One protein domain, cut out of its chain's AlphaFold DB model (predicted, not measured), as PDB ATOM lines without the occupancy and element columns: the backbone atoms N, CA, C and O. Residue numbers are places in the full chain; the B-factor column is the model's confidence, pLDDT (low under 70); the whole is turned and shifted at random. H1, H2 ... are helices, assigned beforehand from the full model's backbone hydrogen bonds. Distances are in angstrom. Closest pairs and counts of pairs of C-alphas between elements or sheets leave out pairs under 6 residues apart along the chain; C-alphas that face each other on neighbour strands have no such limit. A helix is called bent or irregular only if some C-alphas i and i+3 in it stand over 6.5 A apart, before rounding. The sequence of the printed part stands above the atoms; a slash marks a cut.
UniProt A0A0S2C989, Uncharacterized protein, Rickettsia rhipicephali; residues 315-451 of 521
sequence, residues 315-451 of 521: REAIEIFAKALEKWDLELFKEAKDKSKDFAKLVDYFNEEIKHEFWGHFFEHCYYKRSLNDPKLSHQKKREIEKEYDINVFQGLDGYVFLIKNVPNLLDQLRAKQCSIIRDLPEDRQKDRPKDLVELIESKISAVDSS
ATOM      1  N   ARG A 315     173.505 201.525 271.705       70.50
ATOM      2  CA  ARG A 315     173.950 202.691 270.914       70.50
ATOM      3  C   ARG A 315     175.180 202.376 270.055       70.50
ATOM      4  O   ARG A 315     175.224 202.759 268.894       70.50
ATOM      5  N   GLU A 316     176.138 201.641 270.611       74.62
ATOM      6  CA  GLU A 316     177.335 201.206 269.889       74.62
ATOM      7  C   GLU A 316     176.991 200.233 268.745       74.62
ATOM      8  O   GLU A 316     177.501 200.382 267.640       74.62
ATOM      9  N   ALA A 317     176.065 199.292 268.968       76.06
ATOM     10  CA  ALA A 317     175.604 198.376 267.924       76.06
ATOM     11  C   ALA A 317     174.856 199.113 266.796       76.06
ATOM     12  O   ALA A 317     175.047 198.775 265.634       76.06
ATOM     13  N   ILE A 318     174.076 200.153 267.115       75.81
ATOM     14  CA  ILE A 318     173.425 201.034 266.128       75.81
ATOM     15  C   ILE A 318     174.471 201.791 265.296       75.81
ATOM     16  O   ILE A 318     174.401 201.779 264.069       75.81
ATOM     17  N   GLU A 319     175.471 202.401 265.940       78.56
ATOM     18  CA  GLU A 319     176.542 203.142 265.255       78.56
ATOM     19  C   GLU A 319     177.436 202.237 264.381       78.56
ATOM     20  O   GLU A 319     177.975 202.698 263.373       78.56
ATOM     21  N   ILE A 320     177.602 200.959 264.739       75.62
ATOM     22  CA  ILE A 320     178.349 199.973 263.939       75.62
ATOM     23  C   ILE A 320     177.482 199.416 262.806       75.62
ATOM     24  O   ILE A 320     177.970 199.313 261.686       75.62
ATOM     25  N   PHE A 321     176.199 199.127 263.044       82.31
ATOM     26  CA  PHE A 321     175.286 198.642 262.002       82.31
ATOM     27  C   PHE A 321     175.061 199.693 260.906       82.31
ATOM     28  O   PHE A 321     175.075 199.353 259.729       82.31
ATOM     29  N   ALA A 322     174.955 200.978 261.265       77.38
ATOM     30  CA  ALA A 322     174.900 202.068 260.288       77.38
ATOM     31  C   ALA A 322     176.139 202.085 259.367       77.38
ATOM     32  O   ALA A 322     176.008 202.174 258.150       77.38
ATOM     33  N   LYS A 323     177.344 201.909 259.932       76.88
ATOM     34  CA  LYS A 323     178.601 201.801 259.160       76.88
ATOM     35  C   LYS A 323     178.695 200.504 258.355       76.88
ATOM     36  O   LYS A 323     179.331 200.489 257.304       76.88
ATOM     37  N   ALA A 324     178.088 199.423 258.848       81.38
ATOM     38  CA  ALA A 324     177.987 198.157 258.131       81.38
ATOM     39  C   ALA A 324     177.113 198.299 256.879       81.38
ATOM     40  O   ALA A 324     177.477 197.749 255.850       81.38
ATOM     41  N   LEU A 325     176.029 199.083 256.938       80.19
ATOM     42  CA  LEU A 325     175.205 199.429 255.773       80.19
ATOM     43  C   LEU A 325     175.949 200.348 254.797       80.19
ATOM     44  O   LEU A 325     176.052 200.004 253.627       80.19
ATOM     45  N   GLU A 326     176.529 201.457 255.281       78.44
ATOM     46  CA  GLU A 326     177.266 202.451 254.467       78.44
ATOM     47  C   GLU A 326     178.365 201.816 253.593       78.44
ATOM     48  O   GLU A 326     178.649 202.273 252.488       78.44
ATOM     49  N   LYS A 327     179.011 200.762 254.105       79.88
ATOM     50  CA  LYS A 327     180.133 200.067 253.450       79.88
ATOM     51  C   LYS A 327     179.786 198.675 252.935       79.88
ATOM     52  O   LYS A 327     180.658 198.014 252.379       79.88
ATOM     53  N   TRP A 328     178.563 198.228 253.193       84.81
ATOM     54  CA  TRP A 328     178.094 196.857 253.012       84.81
ATOM     55  C   TRP A 328     179.069 195.771 253.533       84.81
ATOM     56  O   TRP A 328     179.350 194.766 252.878       84.81
ATOM     57  N   ASP A 329     179.614 195.984 254.736       84.12
ATOM     58  CA  ASP A 329     180.728 195.206 255.301       84.12
ATOM     59  C   ASP A 329     180.245 194.075 256.233       84.12
ATOM     60  O   ASP A 329     179.661 194.307 257.297       84.12
ATOM     61  N   LEU A 330     180.534 192.826 255.848       86.25
ATOM     62  CA  LEU A 330     180.168 191.616 256.592       86.25
ATOM     63  C   LEU A 330     180.770 191.547 258.005       86.25
ATOM     64  O   LEU A 330     180.105 191.051 258.918       86.25
ATOM     65  N   GLU A 331     182.011 191.994 258.208       89.19
ATOM     66  CA  GLU A 331     182.639 191.943 259.533       89.19
ATOM     67  C   GLU A 331     182.017 192.986 260.467       89.19
ATOM     68  O   GLU A 331     181.772 192.684 261.636       89.19
ATOM     69  N   LEU A 332     181.631 194.156 259.944       87.00
ATOM     70  CA  LEU A 332     180.858 195.137 260.712       87.00
ATOM     71  C   LEU A 332     179.435 194.641 261.025       87.00
ATOM     72  O   LEU A 332     178.948 194.870 262.133       87.00
ATOM     73  N   PHE A 333     178.774 193.906 260.120       89.19
ATOM     74  CA  PHE A 333     177.485 193.268 260.432       89.19
ATOM     75  C   PHE A 333     177.607 192.206 261.539       89.19
ATOM     76  O   PHE A 333     176.724 192.116 262.400       89.19
ATOM     77  N   LYS A 334     178.698 191.426 261.561       91.06
ATOM     78  CA  LYS A 334     179.005 190.491 262.660       91.06
ATOM     79  C   LYS A 334     179.268 191.232 263.970       91.06
ATOM     80  O   LYS A 334     178.656 190.895 264.977       91.06
ATOM     81  N   GLU A 335     180.096 192.275 263.951       87.81
ATOM     82  CA  GLU A 335     180.401 193.083 265.138       87.81
ATOM     83  C   GLU A 335     179.138 193.748 265.718       87.81
ATOM     84  O   GLU A 335     178.910 193.709 266.928       87.81
ATOM     85  N   ALA A 336     178.268 194.296 264.861       85.56
ATOM     86  CA  ALA A 336     176.981 194.853 265.271       85.56
ATOM     87  C   ALA A 336     176.051 193.793 265.881       85.56
ATOM     88  O   ALA A 336     175.344 194.081 266.849       85.56
ATOM     89  N   LYS A 337     176.064 192.560 265.357       89.31
ATOM     90  CA  LYS A 337     175.325 191.434 265.940       89.31
ATOM     91  C   LYS A 337     175.849 191.066 267.321       89.31
ATOM     92  O   LYS A 337     175.049 190.956 268.244       89.31
ATOM     93  N   ASP A 338     177.158 190.897 267.469       87.81
ATOM     94  CA  ASP A 338     177.771 190.465 268.728       87.81
ATOM     95  C   ASP A 338     177.619 191.518 269.841       87.81
ATOM     96  O   ASP A 338     177.548 191.175 271.023       87.81
ATOM     97  N   LYS A 339     177.514 192.801 269.469       82.00
ATOM     98  CA  LYS A 339     177.255 193.917 270.394       82.00
ATOM     99  C   LYS A 339     175.770 194.201 270.640       82.00
ATOM    100  O   LYS A 339     175.459 194.919 271.593       82.00
ATOM    101  N   SER A 340     174.852 193.670 269.828       82.00
ATOM    102  CA  SER A 340     173.414 193.888 270.016       82.00
ATOM    103  C   SER A 340     172.778 192.845 270.932       82.00
ATOM    104  O   SER A 340     172.987 191.640 270.808       82.00
ATOM    105  N   LYS A 341     171.911 193.314 271.830       80.19
ATOM    106  CA  LYS A 341     171.075 192.477 272.700       80.19
ATOM    107  C   LYS A 341     169.838 191.938 271.982       80.19
ATOM    108  O   LYS A 341     169.230 190.986 272.467       80.19
ATOM    109  N   ASP A 342     169.445 192.556 270.869       83.12
ATOM    110  CA  ASP A 342     168.295 192.161 270.059       83.12
ATOM    111  C   ASP A 342     168.521 192.544 268.590       83.12
ATOM    112  O   ASP A 342     167.979 193.523 268.070       83.12
ATOM    113  N   PHE A 343     169.355 191.749 267.918       86.00
ATOM    114  CA  PHE A 343     169.736 191.982 266.525       86.00
ATOM    115  C   PHE A 343     168.538 191.994 265.562       86.00
ATOM    116  O   PHE A 343     168.571 192.696 264.557       86.00
ATOM    117  N   ALA A 344     167.452 191.278 265.876       85.62
ATOM    118  CA  ALA A 344     166.237 191.315 265.067       85.62
ATOM    119  C   ALA A 344     165.595 192.711 265.087       85.62
ATOM    120  O   ALA A 344     165.276 193.245 264.028       85.62
ATOM    121  N   LYS A 345     165.502 193.354 266.263       82.12
ATOM    122  CA  LYS A 345     165.059 194.757 266.343       82.12
ATOM    123  C   LYS A 345     166.020 195.736 265.669       82.12
ATOM    124  O   LYS A 345     165.566 196.769 265.193       82.12
ATOM    125  N   LEU A 346     167.320 195.443 265.649       80.19
ATOM    126  CA  LEU A 346     168.317 196.280 264.975       80.19
ATOM    127  C   LEU A 346     168.146 196.236 263.446       80.19
ATOM    128  O   LEU A 346     168.146 197.278 262.800       80.19
ATOM    129  N   VAL A 347     167.903 195.048 262.887       83.31
ATOM    130  CA  VAL A 347     167.552 194.863 261.468       83.31
ATOM    131  C   VAL A 347     166.191 195.488 261.137       83.31
ATOM    132  O   VAL A 347     166.075 196.163 260.120       83.31
ATOM    133  N   ASP A 348     165.180 195.328 262.000       80.81
ATOM    134  CA  ASP A 348     163.869 195.980 261.829       80.81
ATOM    135  C   ASP A 348     163.969 197.519 261.868       80.81
ATOM    136  O   ASP A 348     163.203 198.198 261.182       80.81
ATOM    137  N   TYR A 349     164.894 198.077 262.660       77.69
ATOM    138  CA  TYR A 349     165.132 199.523 262.760       77.69
ATOM    139  C   TYR A 349     165.709 200.103 261.460       77.69
ATOM    140  O   TYR A 349     165.240 201.146 261.019       77.69
ATOM    141  N   PHE A 350     166.656 199.401 260.828       79.12
ATOM    142  CA  PHE A 350     167.289 199.793 259.559       79.12
ATOM    143  C   PHE A 350     166.628 199.169 258.310       79.12
ATOM    144  O   PHE A 350     167.256 198.974 257.267       79.12
ATOM    145  N   ASN A 351     165.361 198.765 258.409       79.38
ATOM    146  CA  ASN A 351     164.711 197.956 257.376       79.38
ATOM    147  C   ASN A 351     164.486 198.716 256.052       79.38
ATOM    148  O   ASN A 351     164.466 198.100 254.988       79.38
ATOM    149  N   GLU A 352     164.315 200.040 256.082       77.38
ATOM    150  CA  GLU A 352     164.161 200.827 254.848       77.38
ATOM    151  C   GLU A 352     165.511 201.090 254.170       77.38
ATOM    152  O   GLU A 352     165.600 201.007 252.947       77.38
ATOM    153  N   GLU A 353     166.575 201.283 254.946       81.56
ATOM    154  CA  GLU A 353     167.960 201.390 254.484       81.56
ATOM    155  C   GLU A 353     168.422 200.072 253.840       81.56
ATOM    156  O   GLU A 353     168.923 200.066 252.719       81.56
ATOM    157  N   ILE A 354     168.144 198.923 254.468       81.06
ATOM    158  CA  ILE A 354     168.427 197.595 253.889       81.06
ATOM    159  C   ILE A 354     167.676 197.390 252.558       81.06
ATOM    160  O   ILE A 354     168.229 196.821 251.613       81.06
ATOM    161  N   LYS A 355     166.423 197.863 252.450       80.06
ATOM    162  CA  LYS A 355     165.643 197.827 251.195       80.06
ATOM    163  C   LYS A 355     166.168 198.800 250.140       80.06
ATOM    164  O   LYS A 355     165.985 198.524 248.953       80.06
ATOM    165  N   HIS A 356     166.757 199.921 250.550       79.25
ATOM    166  CA  HIS A 356     167.390 200.888 249.659       79.25
ATOM    167  C   HIS A 356     168.654 200.294 249.030       79.25
ATOM    168  O   HIS A 356     168.748 200.223 247.806       79.25
ATOM    169  N   GLU A 357     169.551 199.726 249.837       82.62
ATOM    170  CA  GLU A 357     170.751 199.054 249.320       82.62
ATOM    171  C   GLU A 357     170.401 197.836 248.457       82.62
ATOM    172  O   GLU A 357     170.994 197.611 247.403       82.62
ATOM    173  N   PHE A 358     169.355 197.086 248.825       83.25
ATOM    174  CA  PHE A 358     168.850 195.994 247.985       83.25
ATOM    175  C   PHE A 358     168.346 196.479 246.617       83.25
ATOM    176  O   PHE A 358     168.493 195.769 245.619       83.25
ATOM    177  N   TRP A 359     167.787 197.690 246.537       79.88
ATOM    178  CA  TRP A 359     167.437 198.309 245.260       79.88
ATOM    179  C   TRP A 359     168.695 198.605 244.433       79.88
ATOM    180  O   TRP A 359     168.730 198.242 243.257       79.88
ATOM    181  N   GLY A 360     169.727 199.211 245.032       79.25
ATOM    182  CA  GLY A 360     171.007 199.487 244.365       79.25
ATOM    183  C   GLY A 360     171.600 198.230 243.725       79.25
ATOM    184  O   GLY A 360     171.690 198.137 242.495       79.25
ATOM    185  N   HIS A 361     171.866 197.211 244.545       84.06
ATOM    186  CA  HIS A 361     172.433 195.938 244.091       84.06
ATOM    187  C   HIS A 361     171.552 195.216 243.047       84.06
ATOM    188  O   HIS A 361     172.078 194.573 242.138       84.06
ATOM    189  N   PHE A 362     170.217 195.342 243.102       81.25
ATOM    190  CA  PHE A 362     169.321 194.770 242.084       81.25
ATOM    191  C   PHE A 362     169.493 195.411 240.700       81.25
ATOM    192  O   PHE A 362     169.477 194.707 239.684       81.25
ATOM    193  N   PHE A 363     169.671 196.732 240.626       79.12
ATOM    194  CA  PHE A 363     169.876 197.412 239.343       79.12
ATOM    195  C   PHE A 363     171.294 197.210 238.800       79.12
ATOM    196  O   PHE A 363     171.446 197.030 237.589       79.12
ATOM    197  N   GLU A 364     172.304 197.141 239.667       80.19
ATOM    198  CA  GLU A 364     173.661 196.749 239.277       80.19
ATOM    199  C   GLU A 364     173.690 195.320 238.722       80.19
ATOM    200  O   GLU A 364     174.180 195.106 237.613       80.19
ATOM    201  N   HIS A 365     173.062 194.360 239.409       83.06
ATOM    202  CA  HIS A 365     172.881 192.987 238.919       83.06
ATOM    203  C   HIS A 365     172.240 192.944 237.522       83.06
ATOM    204  O   HIS A 365     172.740 192.273 236.614       83.06
ATOM    205  N   CYS A 366     171.179 193.733 237.303       75.62
ATOM    206  CA  CYS A 366     170.556 193.881 235.984       75.62
ATOM    207  C   CYS A 366     171.534 194.402 234.916       75.62
ATOM    208  O   CYS A 366     171.568 193.875 233.799       75.62
ATOM    209  N   TYR A 367     172.312 195.436 235.240       80.31
ATOM    210  CA  TYR A 367     173.279 196.054 234.333       80.31
ATOM    211  C   TYR A 367     174.427 195.100 233.974       80.31
ATOM    212  O   TYR A 367     174.726 194.901 232.789       80.31
ATOM    213  N   TYR A 368     175.039 194.470 234.978       79.44
ATOM    214  CA  TYR A 368     176.168 193.566 234.797       79.44
ATOM    215  C   TYR A 368     175.767 192.331 233.988       79.44
ATOM    216  O   TYR A 368     176.393 192.045 232.965       79.44
ATOM    217  N   LYS A 369     174.657 191.666 234.336       78.62
ATOM    218  CA  LYS A 369     174.181 190.487 233.595       78.62
ATOM    219  C   LYS A 369     173.843 190.805 232.134       78.62
ATOM    220  O   LYS A 369     174.184 190.025 231.244       78.62
ATOM    221  N   ARG A 370     173.234 191.967 231.854       75.62
ATOM    222  CA  ARG A 370     172.988 192.429 230.473       75.62
ATOM    223  C   ARG A 370     174.297 192.644 229.706       75.62
ATOM    224  O   ARG A 370     174.387 192.246 228.548       75.62
ATOM    225  N   SER A 371     175.299 193.235 230.352       76.12
ATOM    226  CA  SER A 371     176.598 193.552 229.744       76.12
ATOM    227  C   SER A 371     177.442 192.304 229.457       76.12
ATOM    228  O   SER A 371     178.077 192.209 228.407       76.12
ATOM    229  N   LEU A 372     177.418 191.310 230.352       78.31
ATOM    230  CA  LEU A 372     178.114 190.031 230.162       78.31
ATOM    231  C   LEU A 372     177.482 189.177 229.055       78.31
ATOM    232  O   LEU A 372     178.200 188.501 228.311       78.31
ATOM    233  N   ASN A 373     176.163 189.274 228.882       74.31
ATOM    234  CA  ASN A 373     175.426 188.586 227.824       74.31
ATOM    235  C   ASN A 373     175.551 189.239 226.433       74.31
ATOM    236  O   ASN A 373     175.115 188.632 225.457       74.31
ATOM    237  N   ASP A 374     176.169 190.421 226.292       76.69
ATOM    238  CA  ASP A 374     176.382 191.036 224.974       76.69
ATOM    239  C   ASP A 374     177.358 190.183 224.126       76.69
ATOM    240  O   ASP A 374     178.520 189.993 224.519       76.69
ATOM    241  N   PRO A 375     176.943 189.648 222.959       72.56
ATOM    242  CA  PRO A 375     177.820 188.866 222.087       72.56
ATOM    243  C   PRO A 375     178.903 189.710 221.391       72.56
ATOM    244  O   PRO A 375     179.863 189.144 220.875       72.56
ATOM    245  N   LYS A 376     178.776 191.045 221.364       77.81
ATOM    246  CA  LYS A 376     179.744 191.966 220.743       77.81
ATOM    247  C   LYS A 376     180.884 192.366 221.685       77.81
ATOM    248  O   LYS A 376     181.859 192.974 221.239       77.81
ATOM    249  N   LEU A 377     180.781 192.052 222.978       74.75
ATOM    250  CA  LEU A 377     181.782 192.434 223.972       74.75
ATOM    251  C   LEU A 377     183.049 191.566 223.871       74.75
ATOM    252  O   LEU A 377     182.972 190.337 223.843       74.75
ATOM    253  N   SER A 378     184.231 192.190 223.886       75.50
ATOM    254  CA  SER A 378     185.505 191.461 223.819       75.50
ATOM    255  C   SER A 378     185.782 190.648 225.092       75.50
ATOM    256  O   SER A 378     185.437 191.066 226.197       75.50
ATOM    257  N   HIS A 379     186.486 189.516 224.970       68.06
ATOM    258  CA  HIS A 379     186.855 188.663 226.115       68.06
ATOM    259  C   HIS A 379     187.668 189.370 227.210       68.06
ATOM    260  O   HIS A 379     187.665 188.922 228.356       68.06
ATOM    261  N   GLN A 380     188.405 190.433 226.871       67.81
ATOM    262  CA  GLN A 380     189.083 191.248 227.875       67.81
ATOM    263  C   GLN A 380     188.069 192.100 228.642       67.81
ATOM    264  O   GLN A 380     188.079 192.094 229.869       67.81
ATOM    265  N   LYS A 381     187.154 192.768 227.929       70.56
ATOM    266  CA  LYS A 381     186.156 193.629 228.559       70.56
ATOM    267  C   LYS A 381     185.115 192.834 229.351       70.56
ATOM    268  O   LYS A 381     184.689 193.304 230.396       70.56
ATOM    269  N   LYS A 382     184.783 191.600 228.938       71.06
ATOM    270  CA  LYS A 382     183.982 190.675 229.765       71.06
ATOM    271  C   LYS A 382     184.677 190.376 231.094       71.06
ATOM    272  O   LYS A 382     184.062 190.582 232.125       71.06
ATOM    273  N   ARG A 383     185.977 190.056 231.082       76.50
ATOM    274  CA  ARG A 383     186.774 189.838 232.307       76.50
ATOM    275  C   ARG A 383     186.953 191.074 233.193       76.50
ATOM    276  O   ARG A 383     187.192 190.933 234.387       76.50
ATOM    277  N   GLU A 384     186.895 192.275 232.628       76.00
ATOM    278  CA  GLU A 384     186.879 193.524 233.402       76.00
ATOM    279  C   GLU A 384     185.512 193.712 234.086       76.00
ATOM    280  O   GLU A 384     185.463 193.947 235.290       76.00
ATOM    281  N   ILE A 385     184.413 193.490 233.357       73.69
ATOM    282  CA  ILE A 385     183.036 193.565 233.874       73.69
ATOM    283  C   ILE A 385     182.733 192.445 234.887       73.69
ATOM    284  O   ILE A 385     182.077 192.712 235.886       73.69
ATOM    285  N   GLU A 386     183.239 191.223 234.690       78.56
ATOM    286  CA  GLU A 386     183.146 190.104 235.647       78.56
ATOM    287  C   GLU A 386     183.769 190.485 236.997       78.56
ATOM    288  O   GLU A 386     183.146 190.294 238.035       78.56
ATOM    289  N   LYS A 387     184.952 191.116 236.995       80.50
ATOM    290  CA  LYS A 387     185.606 191.578 238.231       80.50
ATOM    291  C   LYS A 387     184.835 192.685 238.942       80.50
ATOM    292  O   LYS A 387     184.800 192.700 240.167       80.50
ATOM    293  N   GLU A 388     184.260 193.628 238.201       77.69
ATOM    294  CA  GLU A 388     183.417 194.670 238.799       77.69
ATOM    295  C   GLU A 388     182.119 194.083 239.371       77.69
ATOM    296  O   GLU A 388     181.708 194.460 240.461       77.69
ATOM    297  N   TYR A 389     181.510 193.124 238.673       79.38
ATOM    298  CA  TYR A 389     180.316 192.407 239.118       79.38
ATOM    299  C   TYR A 389     180.581 191.562 240.377       79.38
ATOM    300  O   TYR A 389     179.773 191.575 241.309       79.38
ATOM    301  N   ASP A 390     181.743 190.906 240.457       71.81
ATOM    302  CA  ASP A 390     182.196 190.192 241.654       71.81
ATOM    303  C   ASP A 390     182.326 191.124 242.868       71.81
ATOM    304  O   ASP A 390     181.909 190.773 243.974       71.81
ATOM    305  N   ILE A 391     182.881 192.324 242.669       70.62
ATOM    306  CA  ILE A 391     183.066 193.316 243.737       70.62
ATOM    307  C   ILE A 391     181.728 193.937 244.151       70.62
ATOM    308  O   ILE A 391     181.414 193.959 245.335       70.62
ATOM    309  N   ASN A 392     180.931 194.415 243.196       68.38
ATOM    310  CA  ASN A 392     179.753 195.233 243.491       68.38
ATOM    311  C   ASN A 392     178.521 194.389 243.867       68.38
ATOM    312  O   ASN A 392     177.726 194.803 244.702       68.38
ATOM    313  N   VAL A 393     178.370 193.179 243.310       70.31
ATOM    314  CA  VAL A 393     177.189 192.329 243.556       70.31
ATOM    315  C   VAL A 393     177.524 191.098 244.404       70.31
ATOM    316  O   VAL A 393     176.836 190.842 245.394       70.31
ATOM    317  N   PHE A 394     178.579 190.333 244.088       68.25
ATOM    318  CA  PHE A 394     178.846 189.081 244.819       68.25
ATOM    319  C   PHE A 394     179.370 189.279 246.249       68.25
ATOM    320  O   PHE A 394     178.990 188.487 247.118       68.25
ATOM    321  N   GLN A 395     180.167 190.323 246.524       67.38
ATOM    322  CA  GLN A 395     180.507 190.703 247.910       67.38
ATOM    323  C   GLN A 395     179.252 191.162 248.675       67.38
ATOM    324  O   GLN A 395     179.072 190.807 249.841       67.38
ATOM    325  N   GLY A 396     178.320 191.830 247.982       70.00
ATOM    326  CA  GLY A 396     177.004 192.210 248.502       70.00
ATOM    327  C   GLY A 396     176.185 191.032 249.046       70.00
ATOM    328  O   GLY A 396     175.559 191.123 250.109       70.00
ATOM    329  N   LEU A 397     176.225 189.887 248.356       82.81
ATOM    330  CA  LEU A 397     175.440 188.700 248.712       82.81
ATOM    331  C   LEU A 397     175.755 188.146 250.108       82.81
ATOM    332  O   LEU A 397     174.837 187.666 250.770       82.81
ATOM    333  N   ASP A 398     177.006 188.191 250.578       83.69
ATOM    334  CA  ASP A 398     177.343 187.642 251.903       83.69
ATOM    335  C   ASP A 398     176.711 188.443 253.051       83.69
ATOM    336  O   ASP A 398     176.265 187.851 254.038       83.69
ATOM    337  N   GLY A 399     176.572 189.765 252.886       87.12
ATOM    338  CA  GLY A 399     175.803 190.614 253.798       87.12
ATOM    339  C   GLY A 399     174.332 190.192 253.868       87.12
ATOM    340  O   GLY A 399     173.811 189.951 254.958       87.12
ATOM    341  N   TYR A 400     173.669 189.995 252.720       89.50
ATOM    342  CA  TYR A 400     172.273 189.529 252.688       89.50
ATOM    343  C   TYR A 400     172.098 188.133 253.293       89.50
ATOM    344  O   TYR A 400     171.199 187.936 254.111       89.50
ATOM    345  N   VAL A 401     172.969 187.177 252.950       89.25
ATOM    346  CA  VAL A 401     172.958 185.822 253.529       89.25
ATOM    347  C   VAL A 401     173.103 185.891 255.051       89.25
ATOM    348  O   VAL A 401     172.361 185.216 255.766       89.25
ATOM    349  N   PHE A 402     174.008 186.726 255.566       90.69
ATOM    350  CA  PHE A 402     174.174 186.921 257.004       90.69
ATOM    351  C   PHE A 402     172.929 187.540 257.655       90.69
ATOM    352  O   PHE A 402     172.434 187.000 258.646       90.69
ATOM    353  N   LEU A 403     172.391 188.633 257.109       90.12
ATOM    354  CA  LEU A 403     171.202 189.292 257.656       90.12
ATOM    355  C   LEU A 403     169.998 188.339 257.683       90.12
ATOM    356  O   LEU A 403     169.370 188.178 258.727       90.12
ATOM    357  N   ILE A 404     169.736 187.623 256.585       91.62
ATOM    358  CA  ILE A 404     168.616 186.677 256.466       91.62
ATOM    359  C   ILE A 404     168.789 185.469 257.395       91.62
ATOM    360  O   ILE A 404     167.829 185.070 258.048       91.62
ATOM    361  N   LYS A 405     170.000 184.908 257.545       88.19
ATOM    362  CA  LYS A 405     170.228 183.792 258.489       88.19
ATOM    363  C   LYS A 405     169.990 184.172 259.952       88.19
ATOM    364  O   LYS A 405     169.741 183.289 260.770       88.19
ATOM    365  N   ASN A 406     170.051 185.459 260.286       86.94
ATOM    366  CA  ASN A 406     169.741 185.964 261.623       86.94
ATOM    367  C   ASN A 406     168.304 186.511 261.747       86.94
ATOM    368  O   ASN A 406     167.750 186.496 262.844       86.94
ATOM    369  N   VAL A 407     167.695 186.959 260.643       89.88
ATOM    370  CA  VAL A 407     166.324 187.490 260.569       89.88
ATOM    371  C   VAL A 407     165.620 186.924 259.320       89.88
ATOM    372  O   VAL A 407     165.522 187.608 258.300       89.88
ATOM    373  N   PRO A 408     165.101 185.678 259.363       87.50
ATOM    374  CA  PRO A 408     164.609 184.980 258.165       87.50
ATOM    375  C   PRO A 408     163.480 185.702 257.420       87.50
ATOM    376  O   PRO A 408     163.458 185.713 256.191       87.50
ATOM    377  N   ASN A 409     162.598 186.392 258.154       88.12
ATOM    378  CA  ASN A 409     161.495 187.182 257.593       88.12
ATOM    379  C   ASN A 409     161.961 188.339 256.683       88.12
ATOM    380  O   ASN A 409     161.136 188.945 255.999       88.12
ATOM    381  N   LEU A 410     163.254 188.686 256.684       87.56
ATOM    382  CA  LEU A 410     163.816 189.668 255.759       87.56
ATOM    383  C   LEU A 410     163.771 189.162 254.309       87.56
ATOM    384  O   LEU A 410     163.496 189.953 253.411       87.56
ATOM    385  N   LEU A 411     163.954 187.855 254.066       88.62
ATOM    386  CA  LEU A 411     163.925 187.287 252.712       88.62
ATOM    387  C   LEU A 411     162.578 187.535 252.022       88.62
ATOM    388  O   LEU A 411     162.549 188.018 250.892       88.62
ATOM    389  N   ASP A 412     161.466 187.280 252.713       86.31
ATOM    390  CA  ASP A 412     160.127 187.526 252.165       86.31
ATOM    391  C   ASP A 412     159.868 189.018 251.910       86.31
ATOM    392  O   ASP A 412     159.206 189.370 250.932       86.31
ATOM    393  N   GLN A 413     160.432 189.910 252.733       86.50
ATOM    394  CA  GLN A 413     160.346 191.358 252.522       86.50
ATOM    395  C   GLN A 413     161.144 191.811 251.292       86.50
ATOM    396  O   GLN A 413     160.629 192.598 250.495       86.50
ATOM    397  N   LEU A 414     162.363 191.294 251.096       87.25
ATOM    398  CA  LEU A 414     163.182 191.583 249.915       87.25
ATOM    399  C   LEU A 414     162.565 190.985 248.641       87.25
ATOM    400  O   LEU A 414     162.490 191.669 247.621       87.25
ATOM    401  N   ARG A 415     162.018 189.764 248.711       86.62
ATOM    402  CA  ARG A 415     161.276 189.124 247.613       86.62
ATOM    403  C   ARG A 415     160.038 189.939 247.227       86.62
ATOM    404  O   ARG A 415     159.865 190.271 246.054       86.62
ATOM    405  N   ALA A 416     159.217 190.339 248.201       84.38
ATOM    406  CA  ALA A 416     158.052 191.193 247.967       84.38
ATOM    407  C   ALA A 416     158.443 192.562 247.380       84.38
ATOM    408  O   ALA A 416     157.777 193.048 246.460       84.38
ATOM    409  N   LYS A 417     159.550 193.156 247.852       82.06
ATOM    410  CA  LYS A 417     160.115 194.385 247.281       82.06
ATOM    411  C   LYS A 417     160.501 194.161 245.818       82.06
ATOM    412  O   LYS A 417     159.964 194.868 244.973       82.06
ATOM    413  N   GLN A 418     161.323 193.156 245.496       81.69
ATOM    414  CA  GLN A 418     161.748 192.851 244.120       81.69
ATOM    415  C   GLN A 418     160.550 192.651 243.174       81.69
ATOM    416  O   GLN A 418     160.543 193.174 242.060       81.69
ATOM    417  N   CYS A 419     159.499 191.955 243.623       80.69
ATOM    418  CA  CYS A 419     158.266 191.795 242.852       80.69
ATOM    419  C   CYS A 419     157.529 193.122 242.599       80.69
ATOM    420  O   CYS A 419     157.034 193.317 241.488       80.69
ATOM    421  N   SER A 420     157.474 194.040 243.575       80.31
ATOM    422  CA  SER A 420     156.928 195.389 243.347       80.31
ATOM    423  C   SER A 420     157.777 196.149 242.332       80.31
ATOM    424  O   SER A 420     157.234 196.601 241.332       80.31
ATOM    425  N   ILE A 421     159.105 196.188 242.513       74.75
ATOM    426  CA  ILE A 421     160.043 196.870 241.599       74.75
ATOM    427  C   ILE A 421     159.805 196.437 240.154       74.75
ATOM    428  O   ILE A 421     159.677 197.275 239.269       74.75
ATOM    429  N   ILE A 422     159.730 195.125 239.910       74.56
ATOM    430  CA  ILE A 422     159.548 194.582 238.561       74.56
ATOM    431  C   ILE A 422     158.185 194.977 237.978       74.56
ATOM    432  O   ILE A 422     158.113 195.299 236.797       74.56
ATOM    433  N   ARG A 423     157.116 194.979 238.783       78.19
ATOM    434  CA  ARG A 423     155.764 195.360 238.341       78.19
ATOM    435  C   ARG A 423     155.637 196.858 238.057       78.19
ATOM    436  O   ARG A 423     154.879 197.241 237.173       78.19
ATOM    437  N   ASP A 424     156.354 197.688 238.806       76.56
ATOM    438  CA  ASP A 424     156.253 199.146 238.737       76.56
ATOM    439  C   ASP A 424     157.109 199.735 237.575       76.56
ATOM    440  O   ASP A 424     157.152 200.947 237.373       76.56
ATOM    441  N   LEU A 425     157.766 198.879 236.774       69.56
ATOM    442  CA  LEU A 425     158.501 199.233 235.552       69.56
ATOM    443  C   LEU A 425     157.623 199.169 234.279       69.56
ATOM    444  O   LEU A 425     156.690 198.368 234.224       69.56
ATOM    445  N   PRO A 426     157.968 199.920 233.210       71.69
ATOM    446  CA  PRO A 426     157.347 199.802 231.884       71.69
ATOM    447  C   PRO A 426     157.322 198.362 231.335       71.69
ATOM    448  O   PRO A 426     158.280 197.616 231.536       71.69
ATOM    449  N   GLU A 427     156.243 197.964 230.641       70.56
ATOM    450  CA  GLU A 427     155.985 196.569 230.217       70.56
ATOM    451  C   GLU A 427     157.103 195.947 229.360       70.56
ATOM    452  O   GLU A 427     157.410 194.760 229.506       70.56
ATOM    453  N   ASP A 428     157.744 196.746 228.502       64.88
ATOM    454  CA  ASP A 428     158.918 196.371 227.704       64.88
ATOM    455  C   ASP A 428     160.110 195.975 228.592       64.88
ATOM    456  O   ASP A 428     160.858 195.053 228.272       64.88
ATOM    457  N   ARG A 429     160.243 196.607 229.763       58.28
ATOM    458  CA  ARG A 429     161.325 196.378 230.732       58.28
ATOM    459  C   ARG A 429     161.003 195.301 231.773       58.28
ATOM    460  O   ARG A 429     161.878 195.002 232.587       58.28
ATOM    461  N   GLN A 430     159.799 194.717 231.776       64.81
ATOM    462  CA  GLN A 430     159.407 193.673 232.741       64.81
ATOM    463  C   GLN A 430     159.835 192.256 232.330       64.81
ATOM    464  O   GLN A 430     160.078 191.410 233.196       64.81
ATOM    465  N   LYS A 431     159.886 191.968 231.022       56.41
ATOM    466  CA  LYS A 431     160.114 190.607 230.496       56.41
ATOM    467  C   LYS A 431     161.592 190.221 230.437       56.41
ATOM    468  O   LYS A 431     161.921 189.083 230.753       56.41
ATOM    469  N   ASP A 432     162.457 191.181 230.126       53.94
ATOM    470  CA  ASP A 432     163.881 190.939 229.851       53.94
ATOM    471  C   ASP A 432     164.790 191.126 231.080       53.94
ATOM    472  O   ASP A 432     166.018 191.116 230.966       53.94
ATOM    473  N   ARG A 433     164.212 191.327 232.273       58.62
ATOM    474  CA  ARG A 433     164.993 191.559 233.493       58.62
ATOM    475  C   ARG A 433     165.355 190.272 234.232       58.62
ATOM    476  O   ARG A 433     164.476 189.437 234.456       58.62
ATOM    477  N   PRO A 434     166.609 190.150 234.710       60.41
ATOM    478  CA  PRO A 434     166.953 189.144 235.700       60.41
ATOM    479  C   PRO A 434     166.065 189.253 236.941       60.41
ATOM    480  O   PRO A 434     165.960 190.315 237.554       60.41
ATOM    481  N   LYS A 435     165.440 188.136 237.316       61.50
ATOM    482  CA  LYS A 435     164.673 187.990 238.565       61.50
ATOM    483  C   LYS A 435     165.500 187.332 239.672       61.50
ATOM    484  O   LYS A 435     165.004 187.117 240.772       61.50
ATOM    485  N   ASP A 436     166.767 187.058 239.384       68.50
ATOM    486  CA  ASP A 436     167.597 186.114 240.113       68.50
ATOM    487  C   ASP A 436     168.442 186.721 241.234       68.50
ATOM    488  O   ASP A 436     169.231 185.988 241.804       68.50
ATOM    489  N   LEU A 437     168.306 187.999 241.625       80.69
ATOM    490  CA  LEU A 437     169.064 188.474 242.799       80.69
ATOM    491  C   LEU A 437     168.603 187.754 244.078       80.69
ATOM    492  O   LEU A 437     169.427 187.228 244.821       80.69
ATOM    493  N   VAL A 438     167.289 187.661 244.306       84.00
ATOM    494  CA  VAL A 438     166.735 186.837 245.395       84.00
ATOM    495  C   VAL A 438     167.064 185.352 245.203       84.00
ATOM    496  O   VAL A 438     167.456 184.702 246.166       84.00
ATOM    497  N   GLU A 439     167.012 184.828 243.976       82.38
ATOM    498  CA  GLU A 439     167.348 183.421 243.685       82.38
ATOM    499  C   GLU A 439     168.845 183.119 243.942       82.38
ATOM    500  O   GLU A 439     169.186 182.042 244.426       82.38
ATOM    501  N   LEU A 440     169.748 184.077 243.700       82.50
ATOM    502  CA  LEU A 440     171.181 184.006 244.020       82.50
ATOM    503  C   LEU A 440     171.421 184.034 245.532       82.50
ATOM    504  O   LEU A 440     172.237 183.259 246.034       82.50
ATOM    505  N   ILE A 441     170.694 184.881 246.269       85.06
ATOM    506  CA  ILE A 441     170.714 184.900 247.740       85.06
ATOM    507  C   ILE A 441     170.229 183.547 248.290       85.06
ATOM    508  O   ILE A 441     170.898 182.952 249.132       85.06
ATOM    509  N   GLU A 442     169.109 183.022 247.788       83.81
ATOM    510  CA  GLU A 442     168.518 181.735 248.191       83.81
ATOM    511  C   GLU A 442     169.414 180.535 247.847       83.81
ATOM    512  O   GLU A 442     169.595 179.633 248.670       83.81
ATOM    513  N   SER A 443     170.040 180.552 246.669       82.38
ATOM    514  CA  SER A 443     171.051 179.583 246.242       82.38
ATOM    515  C   SER A 443     172.259 179.590 247.185       82.38
ATOM    516  O   SER A 443     172.665 178.541 247.691       82.38
ATOM    517  N   LYS A 444     172.784 180.777 247.523       82.94
ATOM    518  CA  LYS A 444     173.930 180.928 248.432       82.94
ATOM    519  C   LYS A 444     173.587 180.537 249.878       82.94
ATOM    520  O   LYS A 444     174.410 179.909 250.540       82.94
ATOM    521  N   ILE A 445     172.368 180.815 250.356       82.75
ATOM    522  CA  ILE A 445     171.856 180.306 251.645       82.75
ATOM    523  C   ILE A 445     171.883 178.773 251.648       82.75
ATOM    524  O   ILE A 445     172.503 178.182 252.538       82.75
ATOM    525  N   SER A 446     171.279 178.165 250.620       76.44
ATOM    526  CA  SER A 446     171.116 176.713 250.464       76.44
ATOM    527  C   SER A 446     172.458 175.981 250.355       76.44
ATOM    528  O   SER A 446     172.662 174.963 251.014       76.44
ATOM    529  N   ALA A 447     173.417 176.531 249.601       69.44
ATOM    530  CA  ALA A 447     174.777 176.000 249.504       69.44
ATOM    531  C   ALA A 447     175.486 175.984 250.874       69.44
ATOM    532  O   ALA A 447     176.066 174.966 251.255       69.44
ATOM    533  N   VAL A 448     175.385 177.071 251.651       61.19
ATOM    534  CA  VAL A 448     176.003 177.187 252.990       61.19
ATOM    535  C   VAL A 448     175.320 176.297 254.039       61.19
ATOM    536  O   VAL A 448     175.952 175.921 255.024       61.19
ATOM    537  N   ASP A 449     174.044 175.954 253.860       56.50
ATOM    538  CA  ASP A 449     173.366 175.006 254.752       56.50
ATOM    539  C   ASP A 449     173.682 173.549 254.374       56.50
ATOM    540  O   ASP A 449     173.933 172.743 255.265       56.50
ATOM    541  N   SER A 450     173.831 173.231 253.082       50.75
ATOM    542  CA  SER A 450     174.287 171.901 252.639       50.75
ATOM    543  C   SER A 450     175.743 171.580 253.017       50.75
ATOM    544  O   SER A 450     176.066 170.429 253.302       50.75
ATOM    545  N   SER A 451     176.630 172.583 253.085       43.94
ATOM    546  CA  SER A 451     178.028 172.377 253.494       43.94
ATOM    547  C   SER A 451     178.209 172.196 255.006       43.94
ATOM    548  O   SER A 451     179.222 171.645 255.435       43.94
TER     549      SER A 451
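AT A GLANCE: This is residues 315 to 451 of the 521 residues of an uncharacterized protein of Rickettsia rhipicephali (UniProt A0A0S2C989). A long helical hairpin of H4 and H5 makes the backbone of an elongated body, and a shorter hairpin of H1 and H2 continues it at the end where H4 begins and H5 ends, with the small helix H3 beside that end. H6 packs on H4 at a steep tilt, H8 packs on H5 and H6 and crosses H5 steeply, and the turn at residues 375 to 380 sticks out at the other end of the long hairpin. The 137 printed residues have eight named helices, H1 to H8 in order along the chain, and no named strand: the class is all helix. The whole is compact, with a radius of gyration of the C-alphas of 16.2 A, and spans 52 by 33 by 31 A.

HOW THE PARTS SIT: The hub is H5, residues 379 to 406, which touches five other helices. H4, residues 351 to 372, forms a hairpin with it, at a shallow tilt of 26 degrees, opposite ways; the closest C-alphas, of Leu 372 and Lys 382, are 5.9 A apart. H2, residues 330 to 339, touches residues 398 to 403 of H5 alone, with the C-alphas of Leu 330 and Gly 399 closest at 5.3 A. H1, residues 315 to 326, forms a hairpin with H2, at a shallow tilt of 13 degrees; the closest C-alphas, of Ala 317 and Ala 336, are 4.6 A apart. H3, residues 343 to 349, only just touches H5, with 3 pairs of C-alphas within 8 A; the closest, of Ala 344 and Asn 406, are 7.3 A apart. H6, residues 409 to 423, touches H4 at a steep tilt of 55 degrees, with the C-alphas of Lys 355 and Leu 414 closest at 6.8 A. H8, residues 436 to 451, touches H5 at a steep tilt of 66 degrees, the closest C-alphas being those of Val 401 and Ile 445, 5.9 A apart. H7, residues 428 to 431, touches no helix but is near H6. Every O i to N i+4 pair is within hydrogen-bond range in H2, H3, H4, H6 and H8; in H1 7 of 8 are, in H5 20 of 24, and H7 is too short for such a pair.

IN THESE COORDINATES: H1 begins at C-alpha 315, (173.950, 202.691, 270.914). H5 is 39.5 A long and H4 31.4 A. H5 has a kink of 30 degrees near residue 388 and ends at C-alpha 406, (169.741, 185.964, 261.623). H7 is irregular, but only just: C-alphas 428 and 431 are 6.52 A apart. H8 ends at C-alpha 451, (178.028, 172.377, 253.494).

THE WHOLE: The two C-alphas farthest apart, of Lys 341 and Lys 376, are 52.7 A from each other. The printed part has no cut and no long link. Residues 423 to 429 stand free too. The mean pLDDT of the printed part is 78.2, and the 20 residues under 70 include 428 to 436 and 447 to 451.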